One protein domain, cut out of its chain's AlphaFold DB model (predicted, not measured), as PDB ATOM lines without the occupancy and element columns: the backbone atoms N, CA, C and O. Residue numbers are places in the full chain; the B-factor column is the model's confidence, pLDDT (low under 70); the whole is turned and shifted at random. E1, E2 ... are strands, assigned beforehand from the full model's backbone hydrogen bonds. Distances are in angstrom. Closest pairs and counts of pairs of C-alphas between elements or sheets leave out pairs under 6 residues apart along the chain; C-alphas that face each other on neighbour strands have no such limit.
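What this domain is: This is residues 363 to 526 of the 529 residues of an uncharacterized protein of Bradyrhizobium erythrophlei (UniProt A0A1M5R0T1). A small barrel of strands, nearly closed, has a long twisted arm of strands growing out of one side. The barrel is made by E1, E2, E3, E6, E7, E8, E9 and residues 421 to 429 of E4; residues 375 to 376 and 399 to 400, paired with E9, help to close it. The arm is the rest of E4 with E5, E10 and E11, and at the far end of the model the tip of the hairpin E6 and E7 reaches out. The printed part has 164 residues with eleven named strands, E1 to E11 in order, and no named helix: all strand, in one branched, strongly twisted sheet, antiparallel but for the parallel pair E4 and E10. It is compact, with a radius of gyration of the C-alphas of 17.5 A, and spans 67 by 30 by 25 A.

How they stand to each other: E1, residues 363 to 367, and E2, residues 370 to 373, form an antiparallel hairpin, with N 365 and O 372 2.8 A apart. On the other side of E1 lies E3, residues 406 to 410, antiparallel, with N 366 and O 406 at 2.7 A. E4, residues 421 to 436, is antiparallel to E5, residues 442 to 446, in a hairpin, with N 433 and O 445 at 2.8 A. E6, residues 451 to 465, lies on the same side of E4 as E5, antiparallel to E4, with N 458 and O 424 at 2.8 A. E7, residues 468 to 476, is the antiparallel neighbour of E6, N 463 and O 473 at 2.8 A, and of E3, N 407 and O 474 at 2.8 A. E8, residues 486 to 492, lies on the other side of E4, N 425 and O 489 at 2.8 A, and forms a hairpin with E9, residues 495 to 501, N 488 and O 499 at 2.8 A. The closest C-alphas of E1 and E9, those of Val 363 and Tyr 497, are 7.5 A apart. E10, residues 511 to 517, is parallel to E4, N 434 and O 514 at 2.8 A, and forms a hairpin with E11, residues 520 to 525, N 515 and O 522 at 2.8 A.

Where its parts are: E1 begins at C-alpha 363, (-23.414, 32.324, 45.701). E4 measures 42.9 A, ends at C-alpha 436, (-59.377, 40.266, 23.374), and bends by 58 degrees at residue 431. E6 measures 33.6 A and bends by 78 degrees at residue 456; E7 measures 20.8 A and bends by 59 degrees at residue 471. E11 ends at C-alpha 525, (-41.999, 46.163, 26.628).

The domain as a whole: The C-alphas of Lys 439 and Gly 467, the two farthest apart, are 67.3 A apart. The printed part has no cut. The link from E2 to E3, residues 374 to 405, is long. Mean pLDDT of the printed part is 89.5, and residues 416 to 418 are under 70.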
ATOM      1  N   VAL A 363     -23.596  31.135  46.540       96.00
ATOM      2  CA  VAL A 363     -23.414  32.324  45.701       96.00
ATOM      3  C   VAL A 363     -23.821  33.521  46.539       96.00
ATOM      4  O   VAL A 363     -24.939  33.562  47.038       96.00
ATOM      5  N   TYR A 364     -22.929  34.492  46.687       95.69
ATOM      6  CA  TYR A 364     -23.111  35.622  47.591       95.69
ATOM      7  C   TYR A 364     -22.900  36.927  46.837       95.69
ATOM      8  O   TYR A 364     -21.876  37.093  46.181       95.69
ATOM      9  N   ALA A 365     -23.826  37.873  46.953       95.19
ATOM     10  CA  ALA A 365     -23.566  39.258  46.587       95.19
ATOM     11  C   ALA A 365     -22.701  39.935  47.658       95.19
ATOM     12  O   ALA A 365     -22.906  39.737  48.855       95.19
ATOM     13  N   VAL A 366     -21.757  40.754  47.209       92.19
ATOM     14  CA  VAL A 366     -20.920  41.643  48.012       92.19
ATOM     15  C   VAL A 366     -21.508  43.044  47.885       92.19
ATOM     16  O   VAL A 366     -21.512  43.613  46.793       92.19
ATOM     17  N   SER A 367     -21.988  43.615  48.990       83.00
ATOM     18  CA  SER A 367     -22.457  45.008  49.033       83.00
ATOM     19  C   SER A 367     -22.088  45.639  50.372       83.00
ATOM     20  O   SER A 367     -22.201  44.990  51.409       83.00
ATOM     21  N   ASN A 368     -21.600  46.883  50.353       70.50
ATOM     22  CA  ASN A 368     -21.249  47.667  51.551       70.50
ATOM     23  C   ASN A 368     -20.416  46.889  52.598       70.50
ATOM     24  O   ASN A 368     -20.701  46.917  53.791       70.50
ATOM     25  N   ALA A 369     -19.393  46.168  52.117       71.81
ATOM     26  CA  ALA A 369     -18.503  45.275  52.876       71.81
ATOM     27  C   ALA A 369     -19.169  44.071  53.589       71.81
ATOM     28  O   ALA A 369     -18.483  43.335  54.295       71.81
ATOM     29  N   GLY A 370     -20.461  43.817  53.365       85.00
ATOM     30  CA  GLY A 370     -21.161  42.599  53.778       85.00
ATOM     31  C   GLY A 370     -21.348  41.589  52.639       85.00
ATOM     32  O   GLY A 370     -21.212  41.919  51.457       85.00
ATOM     33  N   LEU A 371     -21.703  40.356  53.013       91.94
ATOM     34  CA  LEU A 371     -22.160  39.302  52.102       91.94
ATOM     35  C   LEU A 371     -23.673  39.096  52.237       91.94
ATOM     36  O   LEU A 371     -24.241  39.243  53.317       91.94
ATOM     37  N   SER A 372     -24.335  38.716  51.148       93.44
ATOM     38  CA  SER A 372     -25.744  38.305  51.144       93.44
ATOM     39  C   SER A 372     -25.941  37.145  50.178       93.44
ATOM     40  O   SER A 372     -25.668  37.278  48.987       93.44
ATOM     41  N   GLU A 373     -26.384  35.993  50.684       95.12
ATOM     42  CA  GLU A 373     -26.588  34.791  49.868       95.12
ATOM     43  C   GLU A 373     -27.702  35.003  48.829       95.12
ATOM     44  O   GLU A 373     -28.745  35.597  49.118       95.12
ATOM     45  N   LEU A 374     -27.487  34.514  47.608       95.81
ATOM     46  CA  LEU A 374     -28.469  34.518  46.533       95.81
ATOM     47  C   LEU A 374     -29.210  33.183  46.491       95.81
ATOM     48  O   LEU A 374     -28.608  32.120  46.348       95.81
ATOM     49  N   GLN A 375     -30.536  33.241  46.548       93.50
ATOM     50  CA  GLN A 375     -31.375  32.046  46.502       93.50
ATOM     51  C   GLN A 375     -31.478  31.508  45.068       93.50
ATOM     52  O   GLN A 375     -31.632  32.268  44.108       93.50
ATOM     53  N   THR A 376     -31.430  30.186  44.906       93.25
ATOM     54  CA  THR A 376     -31.626  29.538  43.604       93.25
ATOM     55  C   THR A 376     -33.073  29.663  43.124       93.25
ATOM     56  O   THR A 376     -34.022  29.483  43.888       93.25
ATOM     57  N   LEU A 377     -33.258  29.922  41.827       90.25
ATOM     58  CA  LEU A 377     -34.562  29.766  41.180       90.25
ATOM     59  C   LEU A 377     -34.853  28.277  40.924       90.25
ATOM     60  O   LEU A 377     -34.007  27.594  40.341       90.25
ATOM     61  N   PRO A 378     -36.061  27.777  41.250       83.31
ATOM     62  CA  PRO A 378     -36.523  26.459  40.802       83.31
ATOM     63  C   PRO A 378     -36.706  26.372  39.276       83.31
ATOM     64  O   PRO A 378     -36.693  25.285  38.704       83.31
ATOM     65  N   ALA A 379     -36.896  27.519  38.614       78.44
ATOM     66  CA  ALA A 379     -36.914  27.623  37.162       78.44
ATOM     67  C   ALA A 379     -35.481  27.718  36.613       78.44
ATOM     68  O   ALA A 379     -34.711  28.590  37.020       78.44
ATOM     69  N   LEU A 380     -35.146  26.852  35.653       87.94
ATOM     70  CA  LEU A 380     -33.891  26.941  34.906       87.94
ATOM     71  C   LEU A 380     -33.843  28.232  34.079       87.94
ATOM     72  O   LEU A 380     -34.853  28.658  33.512       87.94
ATOM     73  N   VAL A 381     -32.652  28.819  33.957       91.38
ATOM     74  CA  VAL A 381     -32.418  29.945  33.046       91.38
ATOM     75  C   VAL A 381     -32.430  29.407  31.606       91.38
ATOM     76  O   VAL A 381     -31.678  28.475  31.315       91.38
ATOM     77  N   PRO A 382     -33.256  29.950  30.689       89.88
ATOM     78  CA  PRO A 382     -33.248  29.525  29.288       89.88
ATOM     79  C   PRO A 382     -31.922  29.834  28.579       89.88
ATOM     80  O   PRO A 382     -31.198  30.750  28.969       89.88
ATOM     81  N   ASP A 383     -31.632  29.159  27.464       89.38
ATOM     82  CA  ASP A 383     -30.571  29.606  26.548       89.38
ATOM     83  C   ASP A 383     -30.834  31.049  26.062       89.38
ATOM     84  O   ASP A 383     -31.989  31.457  25.929       89.38
ATOM     85  N   LYS A 384     -29.787  31.841  25.781       85.88
ATOM     86  CA  LYS A 384     -29.951  33.260  25.399       85.88
ATOM     87  C   LYS A 384     -30.676  33.500  24.072       85.88
ATOM     88  O   LYS A 384     -31.107  34.621  23.809       85.88
ATOM     89  N   ARG A 385     -30.854  32.467  23.246       86.81
ATOM     90  CA  ARG A 385     -31.691  32.503  22.034       86.81
ATOM     91  C   ARG A 385     -33.189  32.508  22.364       86.81
ATOM     92  O   ARG A 385     -33.991  32.883  21.514       86.81
ATOM     93  N   VAL A 386     -33.580  32.108  23.576       89.00
ATOM     94  CA  VAL A 386     -34.967  32.154  24.054       89.00
ATOM     95  C   VAL A 386     -35.240  33.538  24.639       89.00
ATOM     96  O   VAL A 386     -34.712  33.894  25.690       89.00
ATOM     97  N   ALA A 387     -36.074  34.327  23.959       86.00
ATOM     98  CA  ALA A 387     -36.313  35.730  24.307       86.00
ATOM     99  C   ALA A 387     -36.853  35.944  25.737       86.00
ATOM    100  O   ALA A 387     -36.527  36.946  26.379       86.00
ATOM    101  N   ILE A 388     -37.718  35.035  26.203       88.88
ATOM    102  CA  ILE A 388     -38.518  35.154  27.430       88.88
ATOM    103  C   ILE A 388     -38.738  33.752  28.026       88.88
ATOM    104  O   ILE A 388     -39.089  32.822  27.301       88.88
ATOM    105  N   SER A 389     -38.535  33.588  29.336       89.12
ATOM    106  CA  SER A 389     -38.767  32.322  30.052       89.12
ATOM    107  C   SER A 389     -40.249  32.000  30.269       89.12
ATOM    108  O   SER A 389     -41.126  32.850  30.114       89.12
ATOM    109  N   THR A 390     -40.540  30.795  30.768       86.31
ATOM    110  CA  THR A 390     -41.782  30.545  31.522       86.31
ATOM    111  C   THR A 390     -41.888  31.486  32.735       86.31
ATOM    112  O   THR A 390     -40.841  31.886  33.259       86.31
ATOM    113  N   PRO A 391     -43.099  31.818  33.221       87.75
ATOM    114  CA  PRO A 391     -43.261  32.689  34.382       87.75
ATOM    115  C   PRO A 391     -42.556  32.171  35.644       87.75
ATOM    116  O   PRO A 391     -42.661  30.998  36.005       87.75
ATOM    117  N   VAL A 392     -41.859  33.078  36.322       89.88
ATOM    118  CA  VAL A 392     -41.343  32.942  37.683       89.88
ATOM    119  C   VAL A 392     -42.338  33.650  38.597       89.88
ATOM    120  O   VAL A 392     -42.477  34.866  38.518       89.88
ATOM    121  N   ASN A 393     -43.015  32.900  39.469       88.31
ATOM    122  CA  ASN A 393     -44.047  33.438  40.374       88.31
ATOM    123  C   ASN A 393     -43.545  33.588  41.827       88.31
ATOM    124  O   ASN A 393     -44.284  33.995  42.718       88.31
ATOM    125  N   GLN A 394     -42.292  33.215  42.093       86.50
ATOM    126  CA  GLN A 394     -41.657  33.339  43.405       86.50
ATOM    127  C   GLN A 394     -41.150  34.774  43.601       86.50
ATOM    128  O   GLN A 394     -40.424  35.286  42.748       86.50
ATOM    129  N   PHE A 395     -41.468  35.408  44.733       86.50
ATOM    130  CA  PHE A 395     -40.891  36.702  45.120       86.50
ATOM    131  C   PHE A 395     -39.379  36.603  45.360       86.50
ATOM    132  O   PHE A 395     -38.882  35.569  45.815       86.50
ATOM    133  N   SER A 396     -38.652  37.684  45.074       89.62
ATOM    134  CA  SER A 396     -37.221  37.747  45.379       89.62
ATOM    135  C   SER A 396     -36.994  37.820  46.887       89.62
ATOM    136  O   SER A 396     -37.771  38.446  47.606       89.62
ATOM    137  N   ARG A 397     -35.945  37.145  47.363       90.69
ATOM    138  CA  ARG A 397     -35.600  37.049  48.793       90.69
ATOM    139  C   ARG A 397     -34.371  37.872  49.173       90.69
ATOM    140  O   ARG A 397     -34.257  38.264  50.329       90.69
ATOM    141  N   THR A 398     -33.494  38.154  48.212       93.69
ATOM    142  CA  THR A 398     -32.251  38.897  48.436       93.69
ATOM    143  C   THR A 398     -32.340  40.242  47.726       93.69
ATOM    144  O   THR A 398     -32.309  40.307  46.496       93.69
ATOM    145  N   THR A 399     -32.454  41.320  48.501       94.69
ATOM    146  CA  THR A 399     -32.492  42.694  47.985       94.69
ATOM    147  C   THR A 399     -31.180  43.393  48.309       94.69
ATOM    148  O   THR A 399     -30.821  43.530  49.476       94.69
ATOM    149  N   LEU A 400     -30.473  43.840  47.276       94.38
ATOM    150  CA  LEU A 400     -29.231  44.596  47.377       94.38
ATOM    151  C   LEU A 400     -29.559  46.094  47.490       94.38
ATOM    152  O   LEU A 400     -30.443  46.566  46.768       94.38
ATOM    153  N   PRO A 401     -28.878  46.853  48.367       91.50
ATOM    154  CA  PRO A 401     -29.185  48.266  48.606       91.50
ATOM    155  C   PRO A 401     -28.789  49.180  47.437       91.50
ATOM    156  O   PRO A 401     -29.333  50.272  47.305       91.50
ATOM    157  N   ASP A 402     -27.855  48.736  46.596       88.69
ATOM    158  CA  ASP A 402     -27.306  49.481  45.469       88.69
ATOM    159  C   ASP A 402     -26.993  48.553  44.278       88.69
ATOM    160  O   ASP A 402     -27.002  47.325  44.390       88.69
ATOM    161  N   GLY A 403     -26.744  49.156  43.112       90.19
ATOM    162  CA  GLY A 403     -26.448  48.439  41.871       90.19
ATOM    163  C   GLY A 403     -24.966  48.127  41.629       90.19
ATOM    164  O   GLY A 403     -24.661  47.501  40.612       90.19
ATOM    165  N   LYS A 404     -24.035  48.530  42.509       91.50
ATOM    166  CA  LYS A 404     -22.577  48.321  42.354       91.50
ATOM    167  C   LYS A 404     -22.132  46.947  42.880       91.50
ATOM    168  O   LYS A 404     -21.070  46.787  43.487       91.50
ATOM    169  N   THR A 405     -22.961  45.939  42.621       89.69
ATOM    170  CA  THR A 405     -22.778  44.568  43.103       89.69
ATOM    171  C   THR A 405     -21.589  43.857  42.453       89.69
ATOM    172  O   THR A 405     -21.296  44.005  41.263       89.69
ATOM    173  N   LYS A 406     -20.929  43.025  43.254       94.00
ATOM    174  CA  LYS A 406     -19.997  41.970  42.835       94.00
ATOM    175  C   LYS A 406     -20.464  40.685  43.510       94.00
ATOM    176  O   LYS A 406     -21.121  40.761  44.543       94.00
ATOM    177  N   PHE A 407     -20.118  39.516  42.991       95.31
ATOM    178  CA  PHE A 407     -20.523  38.245  43.593       95.31
ATOM    179  C   PHE A 407     -19.313  37.374  43.914       95.31
ATOM    180  O   PHE A 407     -18.395  37.273  43.106       95.31
ATOM    181  N   VAL A 408     -19.324  36.710  45.067       94.88
ATOM    182  CA  VAL A 408     -18.438  35.578  45.346       94.88
ATOM    183  C   VAL A 408     -19.227  34.305  45.078       94.88
ATOM    184  O   VAL A 408     -20.264  34.063  45.696       94.88
ATOM    185  N   VAL A 409     -18.739  33.489  44.152       95.00
ATOM    186  CA  VAL A 409     -19.237  32.130  43.933       95.00
ATOM    187  C   VAL A 409     -18.243  31.186  44.592       95.00
ATOM    188  O   VAL A 409     -17.082  31.160  44.190       95.00
ATOM    189  N   PHE A 410     -18.693  30.419  45.584       94.25
ATOM    190  CA  PHE A 410     -17.899  29.382  46.241       94.25
ATOM    191  C   PHE A 410     -18.553  28.026  45.960       94.25
ATOM    192  O   PHE A 410     -19.601  27.703  46.522       94.25
ATOM    193  N   ARG A 411     -17.978  27.249  45.033       92.06
ATOM    194  CA  ARG A 411     -18.552  25.990  44.528       92.06
ATOM    195  C   ARG A 411     -17.464  24.994  44.121       92.06
ATOM    196  O   ARG A 411     -16.570  25.329  43.351       92.06
ATOM    197  N   ARG A 412     -17.623  23.733  44.539       89.88
ATOM    198  CA  ARG A 412     -16.710  22.624  44.192       89.88
ATOM    199  C   ARG A 412     -16.531  22.411  42.686       89.88
ATOM    200  O   ARG A 412     -15.435  22.106  42.235       89.88
ATOM    201  N   ASP A 413     -17.583  22.612  41.889       85.94
ATOM    202  CA  ASP A 413     -17.539  22.426  40.429       85.94
ATOM    203  C   ASP A 413     -16.908  23.597  39.649       85.94
ATOM    204  O   ASP A 413     -17.069  23.665  38.431       85.94
ATOM    205  N   LEU A 414     -16.200  24.503  40.336       83.94
ATOM    206  CA  LEU A 414     -15.304  25.494  39.729       83.94
ATOM    207  C   LEU A 414     -13.826  25.071  39.761       83.94
ATOM    208  O   LEU A 414     -13.026  25.627  39.009       83.94
ATOM    209  N   ALA A 415     -13.450  24.088  40.590       72.69
ATOM    210  CA  ALA A 415     -12.066  23.636  40.728       72.69
ATOM    211  C   ALA A 415     -11.594  22.874  39.473       72.69
ATOM    212  O   ALA A 415     -11.629  21.646  39.416       72.69
ATOM    213  N   GLY A 416     -11.155  23.627  38.460       67.81
ATOM    214  CA  GLY A 416     -10.690  23.125  37.161       67.81
ATOM    215  C   GLY A 416     -11.568  23.510  35.960       67.81
ATOM    216  O   GLY A 416     -11.171  23.237  34.833       67.81
ATOM    217  N   ASP A 417     -12.712  24.169  36.179       67.69
ATOM    218  CA  ASP A 417     -13.656  24.631  35.143       67.69
ATOM    219  C   ASP A 417     -14.044  26.097  35.411       67.69
ATOM    220  O   ASP A 417     -15.139  26.420  35.878       67.69
ATOM    221  N   ALA A 418     -13.084  27.001  35.195       63.12
ATOM    222  CA  ALA A 418     -13.273  28.432  35.398       63.12
ATOM    223  C   ALA A 418     -13.920  29.073  34.158       63.12
ATOM    224  O   ALA A 418     -13.263  29.287  33.143       63.12
ATOM    225  N   LEU A 419     -15.206  29.418  34.260       78.44
ATOM    226  CA  LEU A 419     -15.885  30.263  33.273       78.44
ATOM    227  C   LEU A 419     -15.205  31.641  33.215       78.44
ATOM    228  O   LEU A 419     -15.113  32.291  34.249       78.44
ATOM    229  N   ASP A 420     -14.811  32.134  32.037       84.50
ATOM    230  CA  ASP A 420     -14.272  33.503  31.884       84.50
ATOM    231  C   ASP A 420     -15.307  34.593  32.226       84.50
ATOM    232  O   ASP A 420     -14.977  35.701  32.669       84.50
ATOM    233  N   GLN A 421     -16.581  34.301  31.944       90.81
ATOM    234  CA  GLN A 421     -17.690  35.250  31.977       90.81
ATOM    235  C   GLN A 421     -18.976  34.590  32.479       90.81
ATOM    236  O   GLN A 421     -19.227  33.412  32.225       90.81
ATOM    237  N   ILE A 422     -19.809  35.377  33.159       92.88
ATOM    238  CA  ILE A 422     -21.127  34.987  33.673       92.88
ATOM    239  C   ILE A 422     -22.148  36.066  33.279       92.88
ATOM    240  O   ILE A 422     -21.851  37.261  33.316       92.88
ATOM    241  N   GLU A 423     -23.356  35.653  32.889       93.69
ATOM    242  CA  GLU A 423     -24.444  36.564  32.509       93.69
ATOM    243  C   GLU A 423     -25.297  36.939  33.737       93.69
ATOM    244  O   GLU A 423     -25.838  36.064  34.417       93.69
ATOM    245  N   VAL A 424     -25.485  38.238  33.992       95.69
ATOM    246  CA  VAL A 424     -26.569  38.749  34.854       95.69
ATOM    247  C   VAL A 424     -27.748  39.112  33.959       95.69
ATOM    248  O   VAL A 424     -27.628  40.024  33.144       95.69
ATOM    249  N   ARG A 425     -28.886  38.424  34.082       95.38
ATOM    250  CA  ARG A 425     -30.070  38.647  33.233       95.38
ATOM    251  C   ARG A 425     -31.179  39.418  33.924       95.38
ATOM    252  O   ARG A 425     -31.405  39.256  35.118       95.38
ATOM    253  N   VAL A 426     -31.899  40.210  33.135       95.94
ATOM    254  CA  VAL A 426     -33.101  40.953  33.542       95.94
ATOM    255  C   VAL A 426     -34.254  39.985  33.839       95.94
ATOM    256  O   VAL A 426     -34.547  39.099  33.032       95.94
ATOM    257  N   VAL A 427     -34.942  40.182  34.967       95.56
ATOM    258  CA  VAL A 427     -36.123  39.405  35.389       95.56
ATOM    259  C   VAL A 427     -37.332  40.341  35.441       95.56
ATOM    260  O   VAL A 427     -37.753  40.813  36.496       95.56
ATOM    261  N   ALA A 428     -37.870  40.645  34.264       95.25
ATOM    262  CA  ALA A 428     -38.881  41.677  34.079       95.25
ATOM    263  C   ALA A 428     -40.240  41.282  34.678       95.25
ATOM    264  O   ALA A 428     -40.668  40.132  34.550       95.25
ATOM    265  N   ARG A 429     -40.947  42.235  35.295       94.31
ATOM    266  CA  ARG A 429     -42.298  42.031  35.842       94.31
ATOM    267  C   ARG A 429     -43.347  42.174  34.744       94.31
ATOM    268  O   ARG A 429     -43.331  43.155  34.002       94.31
ATOM    269  N   VAL A 430     -44.296  41.243  34.683       93.50
ATOM    270  CA  VAL A 430     -45.505  41.389  33.865       93.50
ATOM    271  C   VAL A 430     -46.471  42.294  34.620       93.50
ATOM    272  O   VAL A 430     -47.007  41.887  35.643       93.50
ATOM    273  N   MET A 431     -46.686  43.518  34.136       91.00
ATOM    274  CA  MET A 431     -47.550  44.506  34.803       91.00
ATOM    275  C   MET A 431     -49.034  44.315  34.473       91.00
ATOM    276  O   MET A 431     -49.907  44.574  35.303       91.00
ATOM    277  N   ARG A 432     -49.332  43.880  33.244       89.69
ATOM    278  CA  ARG A 432     -50.696  43.634  32.763       89.69
ATOM    279  C   ARG A 432     -50.736  42.550  31.692       89.69
ATOM    280  O   ARG A 432     -49.757  42.343  30.975       89.69
ATOM    281  N   ALA A 433     -51.884  41.893  31.594       89.31
ATOM    282  CA  ALA A 433     -52.259  41.007  30.506       89.31
ATOM    283  C   ALA A 433     -53.358  41.671  29.664       89.31
ATOM    284  O   ALA A 433     -54.356  42.151  30.203       89.31
ATOM    285  N   VAL A 434     -53.172  41.690  28.349       90.12
ATOM    286  CA  VAL A 434     -54.163  42.120  27.361       90.12
ATOM    287  C   VAL A 434     -54.839  40.872  26.814       90.12
ATOM    288  O   VAL A 434     -54.177  40.011  26.243       90.12
ATOM    289  N   THR A 435     -56.150  40.775  26.989       88.50
ATOM    290  CA  THR A 435     -57.002  39.762  26.346       88.50
ATOM    291  C   THR A 435     -57.900  40.451  25.326       88.50
ATOM    292  O   THR A 435     -58.134  41.652  25.440       88.50
ATOM    293  N   PHE A 436     -58.417  39.723  24.339       84.44
ATOM    294  CA  PHE A 436     -59.377  40.266  23.374       84.44
ATOM    295  C   PHE A 436     -60.737  39.596  23.554       84.44
ATOM    296  O   PHE A 436     -60.809  38.376  23.710       84.44
ATOM    297  N   ASP A 437     -61.812  40.384  23.546       84.19
ATOM    298  CA  ASP A 437     -63.170  39.840  23.531       84.19
ATOM    299  C   ASP A 437     -63.554  39.295  22.137       84.19
ATOM    300  O   ASP A 437     -62.821  39.439  21.156       84.19
ATOM    301  N   ALA A 438     -64.737  38.685  22.027       80.19
ATOM    302  CA  ALA A 438     -65.252  38.153  20.760       80.19
ATOM    303  C   ALA A 438     -65.538  39.227  19.680       80.19
ATOM    304  O   ALA A 438     -65.932  38.884  18.569       80.19
ATOM    305  N   LYS A 439     -65.355  40.517  19.996       79.94
ATOM    306  CA  LYS A 439     -65.465  41.665  19.082       79.94
ATOM    307  C   LYS A 439     -64.091  42.285  18.772       79.94
ATOM    308  O   LYS A 439     -64.030  43.328  18.128       79.94
ATOM    309  N   GLY A 440     -62.997  41.669  19.232       79.44
ATOM    310  CA  GLY A 440     -61.629  42.162  19.056       79.44
ATOM    311  C   GLY A 440     -61.256  43.338  19.965       79.44
ATOM    312  O   GLY A 440     -60.199  43.939  19.773       79.44
ATOM    313  N   LYS A 441     -62.083  43.691  20.958       84.56
ATOM    314  CA  LYS A 441     -61.788  44.792  21.881       84.56
ATOM    315  C   LYS A 441     -60.753  44.339  22.922       84.56
ATOM    316  O   LYS A 441     -60.978  43.317  23.574       84.56
ATOM    317  N   PRO A 442     -59.652  45.087  23.133       85.69
ATOM    318  CA  PRO A 442     -58.682  44.763  24.169       85.69
ATOM    319  C   PRO A 442     -59.252  45.030  25.570       85.69
ATOM    320  O   PRO A 442     -59.805  46.097  25.850       85.69
ATOM    321  N   ASN A 443     -59.066  44.061  26.458       87.69
ATOM    322  CA  ASN A 443     -59.356  44.118  27.883       87.69
ATOM    323  C   ASN A 443     -58.045  43.962  28.670       87.69
ATOM    324  O   ASN A 443     -57.303  42.999  28.460       87.69
ATOM    325  N   PHE A 444     -57.762  44.912  29.561       88.81
ATOM    326  CA  PHE A 444     -56.490  45.026  30.275       88.81
ATOM    327  C   PHE A 444     -56.652  44.595  31.735       88.81
ATOM    328  O   PHE A 444     -57.182  45.344  32.554       88.81
ATOM    329  N   SER A 445     -56.143  43.413  32.072       88.19
ATOM    330  CA  SER A 445     -56.125  42.892  33.442       88.19
ATOM    331  C   SER A 445     -54.768  43.166  34.096       88.19
ATOM    332  O   SER A 445     -53.743  42.821  33.500       88.19
ATOM    333  N   PRO A 446     -54.698  43.747  35.309       88.50
ATOM    334  CA  PRO A 446     -53.433  43.882  36.030       88.50
ATOM    335  C   PRO A 446     -52.877  42.503  36.411       88.50
ATOM    336  O   PRO A 446     -53.631  41.563  36.663       88.50
ATOM    337  N   VAL A 447     -51.551  42.387  36.469       86.00
ATOM    338  CA  VAL A 447     -50.853  41.173  36.907       86.00
ATOM    339  C   VAL A 447     -49.884  41.562  38.020       86.00
ATOM    340  O   VAL A 447     -49.009  42.401  37.832       86.00
ATOM    341  N   SER A 448     -50.067  40.989  39.207       74.06
ATOM    342  CA  SER A 448     -49.250  41.296  40.384       74.06
ATOM    343  C   SER A 448     -47.975  40.451  40.443       74.06
ATOM    344  O   SER A 448     -46.888  41.001  40.632       74.06
ATOM    345  N   ASP A 449     -48.097  39.136  40.242       81.94
ATOM    346  CA  ASP A 449     -47.125  38.158  40.758       81.94
ATOM    347  C   ASP A 449     -46.548  37.227  39.678       81.94
ATOM    348  O   ASP A 449     -46.347  36.032  39.898       81.94
ATOM    349  N   ALA A 450     -46.284  37.776  38.488       89.75
ATOM    350  CA  ALA A 450     -45.582  37.077  37.415       89.75
ATOM    351  C   ALA A 450     -44.382  37.894  36.914       89.75
ATOM    352  O   ALA A 450     -44.502  39.074  36.574       89.75
ATOM    353  N   TRP A 451     -43.232  37.233  36.821       93.44
ATOM    354  CA  TRP A 451     -42.011  37.755  36.214       93.44
ATOM    355  C   TRP A 451     -41.522  36.800  35.124       93.44
ATOM    356  O   TRP A 451     -41.784  35.602  35.191       93.44
ATOM    357  N   ASN A 452     -40.755  37.287  34.152       93.81
ATOM    358  CA  ASN A 452     -40.093  36.432  33.168       93.81
ATOM    359  C   ASN A 452     -38.620  36.834  33.024       93.81
ATOM    360  O   ASN A 452     -38.287  38.012  32.885       93.81
ATOM    361  N   ILE A 453     -37.731  35.839  33.014       94.69
ATOM    362  CA  ILE A 453     -36.315  36.029  32.693       94.69
ATOM    363  C   ILE A 453     -36.227  36.370  31.205       94.69
ATOM    364  O   ILE A 453     -36.791  35.660  30.367       94.69
ATOM    365  N   ARG A 454     -35.524  37.451  30.874       93.62
ATOM    366  CA  ARG A 454     -35.333  37.918  29.499       93.62
ATOM    367  C   ARG A 454     -34.005  37.444  28.911       93.62
ATOM    368  O   ARG A 454     -33.071  37.115  29.633       93.62
ATOM    369  N   ASN A 455     -33.892  37.512  27.587       92.00
ATOM    370  CA  ASN A 455     -32.624  37.410  26.854       92.00
ATOM    371  C   ASN A 455     -31.714  38.652  26.977       92.00
ATOM    372  O   ASN A 455     -30.702  38.734  26.288       92.00
ATOM    373  N   LEU A 456     -32.074  39.625  27.818       93.06
ATOM    374  CA  LEU A 456     -31.272  40.815  28.087       93.06
ATOM    375  C   LEU A 456     -30.319  40.519  29.250       93.06
ATOM    376  O   LEU A 456     -30.768  40.214  30.357       93.06
ATOM    377  N   SER A 457     -29.016  40.590  28.976       93.19
ATOM    378  CA  SER A 457     -27.937  40.220  29.897       93.19
ATOM    379  C   SER A 457     -26.835  41.276  29.969       93.19
ATOM    380  O   SER A 457     -26.479  41.868  28.953       93.19
ATOM    381  N   TYR A 458     -26.221  41.409  31.142       94.12
ATOM    382  CA  TYR A 458     -24.977  42.140  31.366       94.12
ATOM    383  C   TYR A 458     -23.827  41.139  31.552       94.12
ATOM    384  O   TYR A 458     -23.959  40.173  32.309       94.12
ATOM    385  N   GLU A 459     -22.708  41.361  30.862       93.38
ATOM    386  CA  GLU A 459     -21.504  40.523  30.953       93.38
ATOM    387  C   GLU A 459     -20.700  40.860  32.215       93.38
ATOM    388  O   GLU A 459     -20.141  41.956  32.338       93.38
ATOM    389  N   PHE A 460     -20.595  39.906  33.140       94.94
ATOM    390  CA  PHE A 460     -19.704  39.997  34.292       94.94
ATOM    391  C   PHE A 460     -18.469  39.125  34.042       94.94
ATOM    392  O   PHE A 460     -18.573  37.991  33.576       94.94
ATOM    393  N   ARG A 461     -17.286  39.658  34.357       94.06
ATOM    394  CA  ARG A 461     -16.007  38.948  34.269       94.06
ATOM    395  C   ARG A 461     -15.726  38.193  35.556       94.06
ATOM    396  O   ARG A 461     -15.964  38.703  36.651       94.06
ATOM    397  N   VAL A 462     -15.173  36.999  35.408       93.31
ATOM    398  CA  VAL A 462     -14.791  36.129  36.517       93.31
ATOM    399  C   VAL A 462     -13.296  36.286  36.802       93.31
ATOM    400  O   VAL A 462     -12.491  36.482  35.891       93.31
ATOM    401  N   ARG A 463     -12.908  36.231  38.077       90.19
ATOM    402  CA  ARG A 463     -11.511  36.214  38.530       90.19
ATOM    403  C   ARG A 463     -11.338  35.186  39.653       90.19
ATOM    404  O   ARG A 463     -12.168  35.178  40.561       90.19
ATOM    405  N   PRO A 464     -10.280  34.359  39.655       90.06
ATOM    406  CA  PRO A 464      -9.993  33.472  40.782       90.06
ATOM    407  C   PRO A 464      -9.653  34.285  42.037       90.06
ATOM    408  O   PRO A 464      -9.020  35.342  41.942       90.06
ATOM    409  N   ILE A 465     -10.049  33.789  43.213       89.62
ATOM    410  CA  ILE A 465      -9.657  34.377  44.499       89.62
ATOM    411  C   ILE A 465      -8.359  33.712  44.976       89.62
ATOM    412  O   ILE A 465      -8.214  32.490  44.954       89.62
ATOM    413  N   ALA A 466      -7.378  34.521  45.380       85.50
ATOM    414  CA  ALA A 466      -6.083  34.013  45.821       85.50
ATOM    415  C   ALA A 466      -6.242  33.108  47.057       85.50
ATOM    416  O   ALA A 466      -6.877  33.490  48.036       85.50
ATOM    417  N   GLY A 467      -5.654  31.911  47.005       84.31
ATOM    418  CA  GLY A 467      -5.706  30.928  48.092       84.31
ATOM    419  C   GLY A 467      -6.901  29.965  48.072       84.31
ATOM    420  O   GLY A 467      -6.890  29.027  48.863       84.31
ATOM    421  N   ASN A 468      -7.892  30.122  47.182       87.56
ATOM    422  CA  ASN A 468      -9.001  29.166  47.065       87.56
ATOM    423  C   ASN A 468      -9.459  28.975  45.604       87.56
ATOM    424  O   ASN A 468     -10.038  29.873  44.999       87.56
ATOM    425  N   SER A 469      -9.229  27.780  45.050       86.75
ATOM    426  CA  SER A 469      -9.588  27.395  43.674       86.75
ATOM    427  C   SER A 469     -11.069  27.049  43.463       86.75
ATOM    428  O   SER A 469     -11.502  26.934  42.320       86.75
ATOM    429  N   GLU A 470     -11.852  26.898  44.533       90.88
ATOM    430  CA  GLU A 470     -13.313  26.740  44.492       90.88
ATOM    431  C   GLU A 470     -14.044  28.094  44.596       90.88
ATOM    432  O   GLU A 470     -15.272  28.140  44.484       90.88
ATOM    433  N   MET A 471     -13.312  29.198  44.808       92.19
ATOM    434  CA  MET A 471     -13.847  30.558  44.919       92.19
ATOM    435  C   MET A 471     -13.471  31.442  43.728       92.19
ATOM    436  O   MET A 471     -12.295  31.638  43.411       92.19
ATOM    437  N   VAL A 472     -14.477  32.090  43.139       93.25
ATOM    438  CA  VAL A 472     -14.277  33.140  42.132       93.25
ATOM    439  C   VAL A 472     -15.042  34.416  42.476       93.25
ATOM    440  O   VAL A 472     -16.177  34.381  42.957       93.25
ATOM    441  N   LEU A 473     -14.412  35.553  42.191       93.19
ATOM    442  CA  LEU A 473     -15.021  36.875  42.200       93.19
ATOM    443  C   LEU A 473     -15.608  37.159  40.814       93.19
ATOM    444  O   LEU A 473     -14.887  37.220  39.820       93.19
ATOM    445  N   VAL A 474     -16.914  37.373  40.763       94.69
ATOM    446  CA  VAL A 474     -17.677  37.743  39.573       94.69
ATOM    447  C   VAL A 474     -17.987  39.232  39.672       94.69
ATOM    448  O   VAL A 474     -18.671  39.675  40.593       94.69
ATOM    449  N   GLN A 475     -17.462  40.030  38.751       93.88
ATOM    450  CA  GLN A 475     -17.532  41.490  38.810       93.88
ATOM    451  C   GLN A 475     -17.947  42.087  37.459       93.88
ATOM    452  O   GLN A 475     -17.685  41.475  36.422       93.88
ATOM    453  N   PRO A 476     -18.543  43.291  37.434       94.25
ATOM    454  CA  PRO A 476     -18.768  44.013  36.191       94.25
ATOM    455  C   PRO A 476     -17.495  44.132  35.334       94.25
ATOM    456  O   PRO A 476     -16.374  44.226  35.849       94.25
ATOM    457  N   LYS A 477     -17.681  44.119  34.008       90.12
ATOM    458  CA  LYS A 477     -16.622  44.313  32.999       90.12
ATOM    459  C   LYS A 477     -15.979  45.706  33.080       90.12
ATOM    460  O   LYS A 477     -14.787  45.836  32.819       90.12
ATOM    461  N   ASP A 478     -16.776  46.697  33.469       90.75
ATOM    462  CA  ASP A 478     -16.419  48.086  33.769       90.75
ATOM    463  C   ASP A 478     -16.611  48.304  35.286       90.75
ATOM    464  O   ASP A 478     -17.703  48.016  35.780       90.75
ATOM    465  N   PRO A 479     -15.595  48.753  36.051       87.56
ATOM    466  CA  PRO A 479     -15.680  48.866  37.509       87.56
ATOM    467  C   PRO A 479     -16.682  49.913  38.020       87.56
ATOM    468  O   PRO A 479     -17.087  49.811  39.179       87.56
ATOM    469  N   ASP A 480     -17.078  50.891  37.198       89.88
ATOM    470  CA  ASP A 480     -18.044  51.930  37.574       89.88
ATOM    471  C   ASP A 480     -19.482  51.612  37.145       89.88
ATOM    472  O   ASP A 480     -20.431  52.258  37.614       89.88
ATOM    473  N   PHE A 481     -19.664  50.564  36.332       93.62
ATOM    474  CA  PHE A 481     -20.977  50.065  35.952       93.62
ATOM    475  C   PHE A 481     -21.840  49.743  37.180       93.62
ATOM    476  O   PHE A 481     -21.428  49.063  38.120       93.62
ATOM    477  N   THR A 482     -23.079  50.224  37.135       93.75
ATOM    478  CA  THR A 482     -24.083  50.077  38.188       93.75
ATOM    479  C   THR A 482     -25.334  49.476  37.555       93.75
ATOM    480  O   THR A 482     -25.853  50.033  36.588       93.75
ATOM    481  N   LEU A 483     -25.827  48.347  38.076       94.56
ATOM    482  CA  LEU A 483     -27.101  47.779  37.624       94.56
ATOM    483  C   LEU A 483     -28.252  48.767  37.909       94.56
ATOM    484  O   LEU A 483     -28.301  49.321  39.010       94.56
ATOM    485  N   PRO A 484     -29.198  48.967  36.971       95.38
ATOM    486  CA  PRO A 484     -30.442  49.681  37.249       95.38
ATOM    487  C   PRO A 484     -31.235  49.049  38.405       95.38
ATOM    488  O   PRO A 484     -31.072  47.871  38.721       95.38
ATOM    489  N   ALA A 485     -32.142  49.812  39.018       96.00
ATOM    490  CA  ALA A 485     -33.080  49.258  39.994       96.00
ATOM    491  C   ALA A 485     -34.085  48.321  39.301       96.00
ATOM    492  O   ALA A 485     -34.689  48.679  38.284       96.00
ATOM    493  N   GLY A 486     -34.279  47.123  39.852       95.38
ATOM    494  CA  GLY A 486     -35.043  46.054  39.209       95.38
ATOM    495  C   GLY A 486     -34.637  44.662  39.685       95.38
ATOM    496  O   GLY A 486     -33.821  44.520  40.595       95.38
ATOM    497  N   ARG A 487     -35.216  43.617  39.085       95.69
ATOM    498  CA  ARG A 487     -34.949  42.222  39.459       95.69
ATOM    499  C   ARG A 487     -34.025  41.550  38.447       95.69
ATOM    500  O   ARG A 487     -34.101  41.814  37.244       95.69
ATOM    501  N   TYR A 488     -33.151  40.685  38.944       96.19
ATOM    502  CA  TYR A 488     -32.064  40.086  38.186       96.19
ATOM    503  C   TYR A 488     -31.808  38.636  38.591       96.19
ATOM    504  O   TYR A 488     -32.107  38.210  39.706       96.19
ATOM    505  N   VAL A 489     -31.205  37.884  37.674       96.19
ATOM    506  CA  VAL A 489     -30.729  36.525  37.925       96.19
ATOM    507  C   VAL A 489     -29.291  36.371  37.436       96.19
ATOM    508  O   VAL A 489     -28.993  36.620  36.269       96.19
ATOM    509  N   LEU A 490     -28.390  35.959  38.327       95.94
ATOM    510  CA  LEU A 490     -27.032  35.550  37.971       95.94
ATOM    511  C   LEU A 490     -27.099  34.117  37.416       95.94
ATOM    512  O   LEU A 490     -27.547  33.203  38.114       95.94
ATOM    513  N   ALA A 491     -26.713  33.923  36.155       94.12
ATOM    514  CA  ALA A 491     -26.875  32.660  35.438       94.12
ATOM    515  C   ALA A 491     -25.567  31.850  35.417       94.12
ATOM    516  O   ALA A 491     -24.648  32.149  34.654       94.12
ATOM    517  N   LEU A 492     -25.484  30.803  36.244       90.94
ATOM    518  CA  LEU A 492     -24.349  29.875  36.285       90.94
ATOM    519  C   LEU A 492     -24.743  28.561  35.611       90.94
ATOM    520  O   LEU A 492     -25.556  27.798  36.143       90.94
ATOM    521  N   LYS A 493     -24.134  28.270  34.456       85.88
ATOM    522  CA  LYS A 493     -24.530  27.143  33.594       85.88
ATOM    523  C   LYS A 493     -26.036  27.319  33.273       85.88
ATOM    524  O   LYS A 493     -26.387  28.360  32.722       85.88
ATOM    525  N   ASN A 494     -26.931  26.413  33.679       85.12
ATOM    526  CA  ASN A 494     -28.391  26.597  33.512       85.12
ATOM    527  C   ASN A 494     -29.123  27.015  34.810       85.12
ATOM    528  O   ASN A 494     -30.349  27.156  34.808       85.12
ATOM    529  N   GLN A 495     -28.404  27.190  35.925       91.94
ATOM    530  CA  GLN A 495     -28.982  27.537  37.225       91.94
ATOM    531  C   GLN A 495     -29.019  29.055  37.419       91.94
ATOM    532  O   GLN A 495     -28.005  29.739  37.276       91.94
ATOM    533  N   GLY A 496     -30.188  29.571  37.796       94.12
ATOM    534  CA  GLY A 496     -30.367  30.971  38.164       94.12
ATOM    535  C   GLY A 496     -30.231  31.205  39.665       94.12
ATOM    536  O   GLY A 496     -30.755  30.416  40.452       94.12
ATOM    537  N   TYR A 497     -29.575  32.299  40.043       95.75
ATOM    538  CA  TYR A 497     -29.496  32.821  41.409       95.75
ATOM    539  C   TYR A 497     -30.125  34.220  41.446       95.75
ATOM    540  O   TYR A 497     -29.655  35.126  40.759       95.75
ATOM    541  N   ASP A 498     -31.228  34.373  42.175       95.44
ATOM    542  CA  ASP A 498     -32.136  35.524  42.089       95.44
ATOM    543  C   ASP A 498     -31.813  36.625  43.102       95.44
ATOM    544  O   ASP A 498     -31.538  36.350  44.272       95.44
ATOM    545  N   PHE A 499     -31.901  37.876  42.650       95.88
ATOM    546  CA  PHE A 499     -31.756  39.057  43.494       95.88
ATOM    547  C   PHE A 499     -32.525  40.261  42.936       95.88
ATOM    548  O   PHE A 499     -32.880  40.324  41.758       95.88
ATOM    549  N   THR A 500     -32.760  41.253  43.788       96.12
ATOM    550  CA  THR A 500     -33.345  42.548  43.413       96.12
ATOM    551  C   THR A 500     -32.375  43.668  43.765       96.12
ATOM    552  O   THR A 500     -31.816  43.666  44.854       96.12
ATOM    553  N   VAL A 501     -32.179  44.635  42.871       96.00
ATOM    554  CA  VAL A 501     -31.487  45.900  43.161       96.00
ATOM    555  C   VAL A 501     -32.536  46.917  43.600       96.00
ATOM    556  O   VAL A 501     -33.500  47.167  42.870       96.00
ATOM    557  N   ALA A 502     -32.373  47.475  44.799       94.25
ATOM    558  CA  ALA A 502     -33.302  48.440  45.373       94.25
ATOM    559  C   ALA A 502     -33.346  49.768  44.592       94.25
ATOM    560  O   ALA A 502     -32.371  50.189  43.972       94.25
ATOM    561  N   GLY A 503     -34.492  50.451  44.660       93.12
ATOM    562  CA  GLY A 503     -34.716  51.763  44.051       93.12
ATOM    563  C   GLY A 503     -36.017  51.834  43.248       93.12
ATOM    564  O   GLY A 503     -36.790  50.876  43.193       93.12
ATOM    565  N   LYS A 504     -36.270  52.983  42.611       91.81
ATOM    566  CA  LYS A 504     -37.371  53.118  41.649       91.81
ATOM    567  C   LYS A 504     -36.961  52.449  40.338       91.81
ATOM    568  O   LYS A 504     -36.009  52.897  39.706       91.81
ATOM    569  N   VAL A 505     -37.709  51.436  39.906       91.38
ATOM    570  CA  VAL A 505     -37.552  50.853  38.566       91.38
ATOM    571  C   VAL A 505     -37.881  51.922  37.519       91.38
ATOM    572  O   VAL A 505     -38.994  52.449  37.500       91.38
ATOM    573  N   THR A 506     -36.899  52.255  36.685       90.31
ATOM    574  CA  THR A 506     -37.004  53.217  35.568       90.31
ATOM    575  C   THR A 506     -36.508  52.648  34.240       90.31
ATOM    576  O   THR A 506     -36.659  53.289  33.202       90.31
ATOM    577  N   ASP A 507     -35.893  51.464  34.261       90.81
ATOM    578  CA  ASP A 507     -35.471  50.757  33.059       90.81
ATOM    579  C   ASP A 507     -36.692  50.051  32.434       90.81
ATOM    580  O   ASP A 507     -37.268  49.159  33.072       90.81
ATOM    581  N   PRO A 508     -37.094  50.386  31.191       90.62
ATOM    582  CA  PRO A 508     -38.201  49.707  30.526       90.62
ATOM    583  C   PRO A 508     -37.921  48.212  30.292       90.62
ATOM    584  O   PRO A 508     -38.867  47.436  30.168       90.62
ATOM    585  N   SER A 509     -36.656  47.763  30.296       91.94
ATOM    586  CA  SER A 509     -36.303  46.340  30.175       91.94
ATOM    587  C   SER A 509     -36.937  45.474  31.273       91.94
ATOM    588  O   SER A 509     -37.304  44.326  31.009       91.94
ATOM    589  N   GLN A 510     -37.129  46.054  32.465       94.19
ATOM    590  CA  GLN A 510     -37.718  45.441  33.660       94.19
ATOM    591  C   GLN A 510     -39.251  45.326  33.603       94.19
ATOM    592  O   GLN A 510     -39.859  44.801  34.539       94.19
ATOM    593  N   CYS A 511     -39.895  45.797  32.531       92.56
ATOM    594  CA  CYS A 511     -41.346  45.894  32.422       92.56
ATOM    595  C   CYS A 511     -41.879  45.162  31.186       92.56
ATOM    596  O   CYS A 511     -41.486  45.455  30.054       92.56
ATOM    597  N   LEU A 512     -42.808  44.229  31.405       92.62
ATOM    598  CA  LEU A 512     -43.503  43.496  30.351       92.62
ATOM    599  C   LEU A 512     -45.016  43.718  30.397       92.62
ATOM    600  O   LEU A 512     -45.644  43.733  31.459       92.62
ATOM    601  N   GLU A 513     -45.609  43.776  29.213       90.88
ATOM    602  CA  GLU A 513     -47.042  43.611  28.995       90.88
ATOM    603  C   GLU A 513     -47.248  42.279  28.270       90.88
ATOM    604  O   GLU A 513     -46.612  42.033  27.244       90.88
ATOM    605  N   ARG A 514     -48.094  41.393  28.803       91.00
ATOM    606  CA  ARG A 514     -48.442  40.127  28.140       91.00
ATOM    607  C   ARG A 514     -49.666  40.343  27.255       91.00
ATOM    608  O   ARG A 514     -50.579  41.059  27.648       91.00
ATOM    609  N   ILE A 515     -49.711  39.713  26.091       89.00
ATOM    610  CA  ILE A 515     -50.843  39.751  25.160       89.00
ATOM    611  C   ILE A 515     -51.284  38.305  24.938       89.00
ATOM    612  O   ILE A 515     -50.580  37.530  24.293       89.00
ATOM    613  N   ASP A 516     -52.423  37.932  25.510       86.88
ATOM    614  CA  ASP A 516     -52.966  36.577  25.475       86.88
ATOM    615  C   ASP A 516     -53.950  36.446  24.303       86.88
ATOM    616  O   ASP A 516     -55.089  36.916  24.358       86.88
ATOM    617  N   ALA A 517     -53.484  35.814  23.224       82.38
ATOM    618  CA  ALA A 517     -54.220  35.603  21.982       82.38
ATOM    619  C   ALA A 517     -54.542  34.112  21.756       82.38
ATOM    620  O   ALA A 517     -53.982  33.225  22.400       82.38
ATOM    621  N   ALA A 518     -55.428  33.815  20.799       76.88
ATOM    622  CA  ALA A 518     -55.889  32.448  20.514       76.88
ATOM    623  C   ALA A 518     -54.770  31.469  20.093       76.88
ATOM    624  O   ALA A 518     -54.929  30.256  20.217       76.88
ATOM    625  N   ASN A 519     -53.636  31.985  19.610       78.00
ATOM    626  CA  ASN A 519     -52.436  31.232  19.236       78.00
ATOM    627  C   ASN A 519     -51.325  31.238  20.310       78.00
ATOM    628  O   ASN A 519     -50.292  30.607  20.095       78.00
ATOM    629  N   GLY A 520     -51.518  31.910  21.452       80.31
ATOM    630  CA  GLY A 520     -50.582  31.910  22.581       80.31
ATOM    631  C   GLY A 520     -50.385  33.273  23.255       80.31
ATOM    632  O   GLY A 520     -50.979  34.279  22.870       80.31
ATOM    633  N   SER A 521     -49.521  33.289  24.274       84.31
ATOM    634  CA  SER A 521     -49.113  34.503  24.989       84.31
ATOM    635  C   SER A 521     -47.883  35.143  24.343       84.31
ATOM    636  O   SER A 521     -46.792  34.568  24.358       84.31
ATOM    637  N   PHE A 522     -48.044  36.363  23.847       88.06
ATOM    638  CA  PHE A 522     -46.963  37.241  23.400       88.06
ATOM    639  C   PHE A 522     -46.601  38.227  24.511       88.06
ATOM    640  O   PHE A 522     -47.336  38.371  25.488       88.06
ATOM    641  N   TYR A 523     -45.466  38.910  24.383       88.94
ATOM    642  CA  TYR A 523     -45.030  39.906  25.359       88.94
ATOM    643  C   TYR A 523     -44.360  41.087  24.655       88.94
ATOM    644  O   TYR A 523     -43.542  40.892  23.755       88.94
ATOM    645  N   SER A 524     -44.660  42.298  25.110       89.31
ATOM    646  CA  SER A 524     -44.018  43.545  24.691       89.31
ATOM    647  C   SER A 524     -43.393  44.263  25.890       89.31
ATOM    648  O   SER A 524     -43.668  43.942  27.046       89.31
ATOM    649  N   VAL A 525     -42.514  45.228  25.616       90.56
ATOM    650  CA  VAL A 525     -41.999  46.163  26.628       90.56
ATOM    651  C   VAL A 525     -43.074  47.204  26.941       90.56
ATOM    652  O   VAL A 525     -43.738  47.685  26.023       90.56
ATOM    653  N   CYS A 526     -43.229  47.566  28.217       86.50
ATOM    654  CA  CYS A 526     -44.178  48.603  28.625       86.50
ATOM    655  C   CYS A 526     -43.864  49.949  27.958       86.50
ATOM    656  O   CYS A 526     -42.744  50.447  28.075       86.50
TER     657      CYS A 526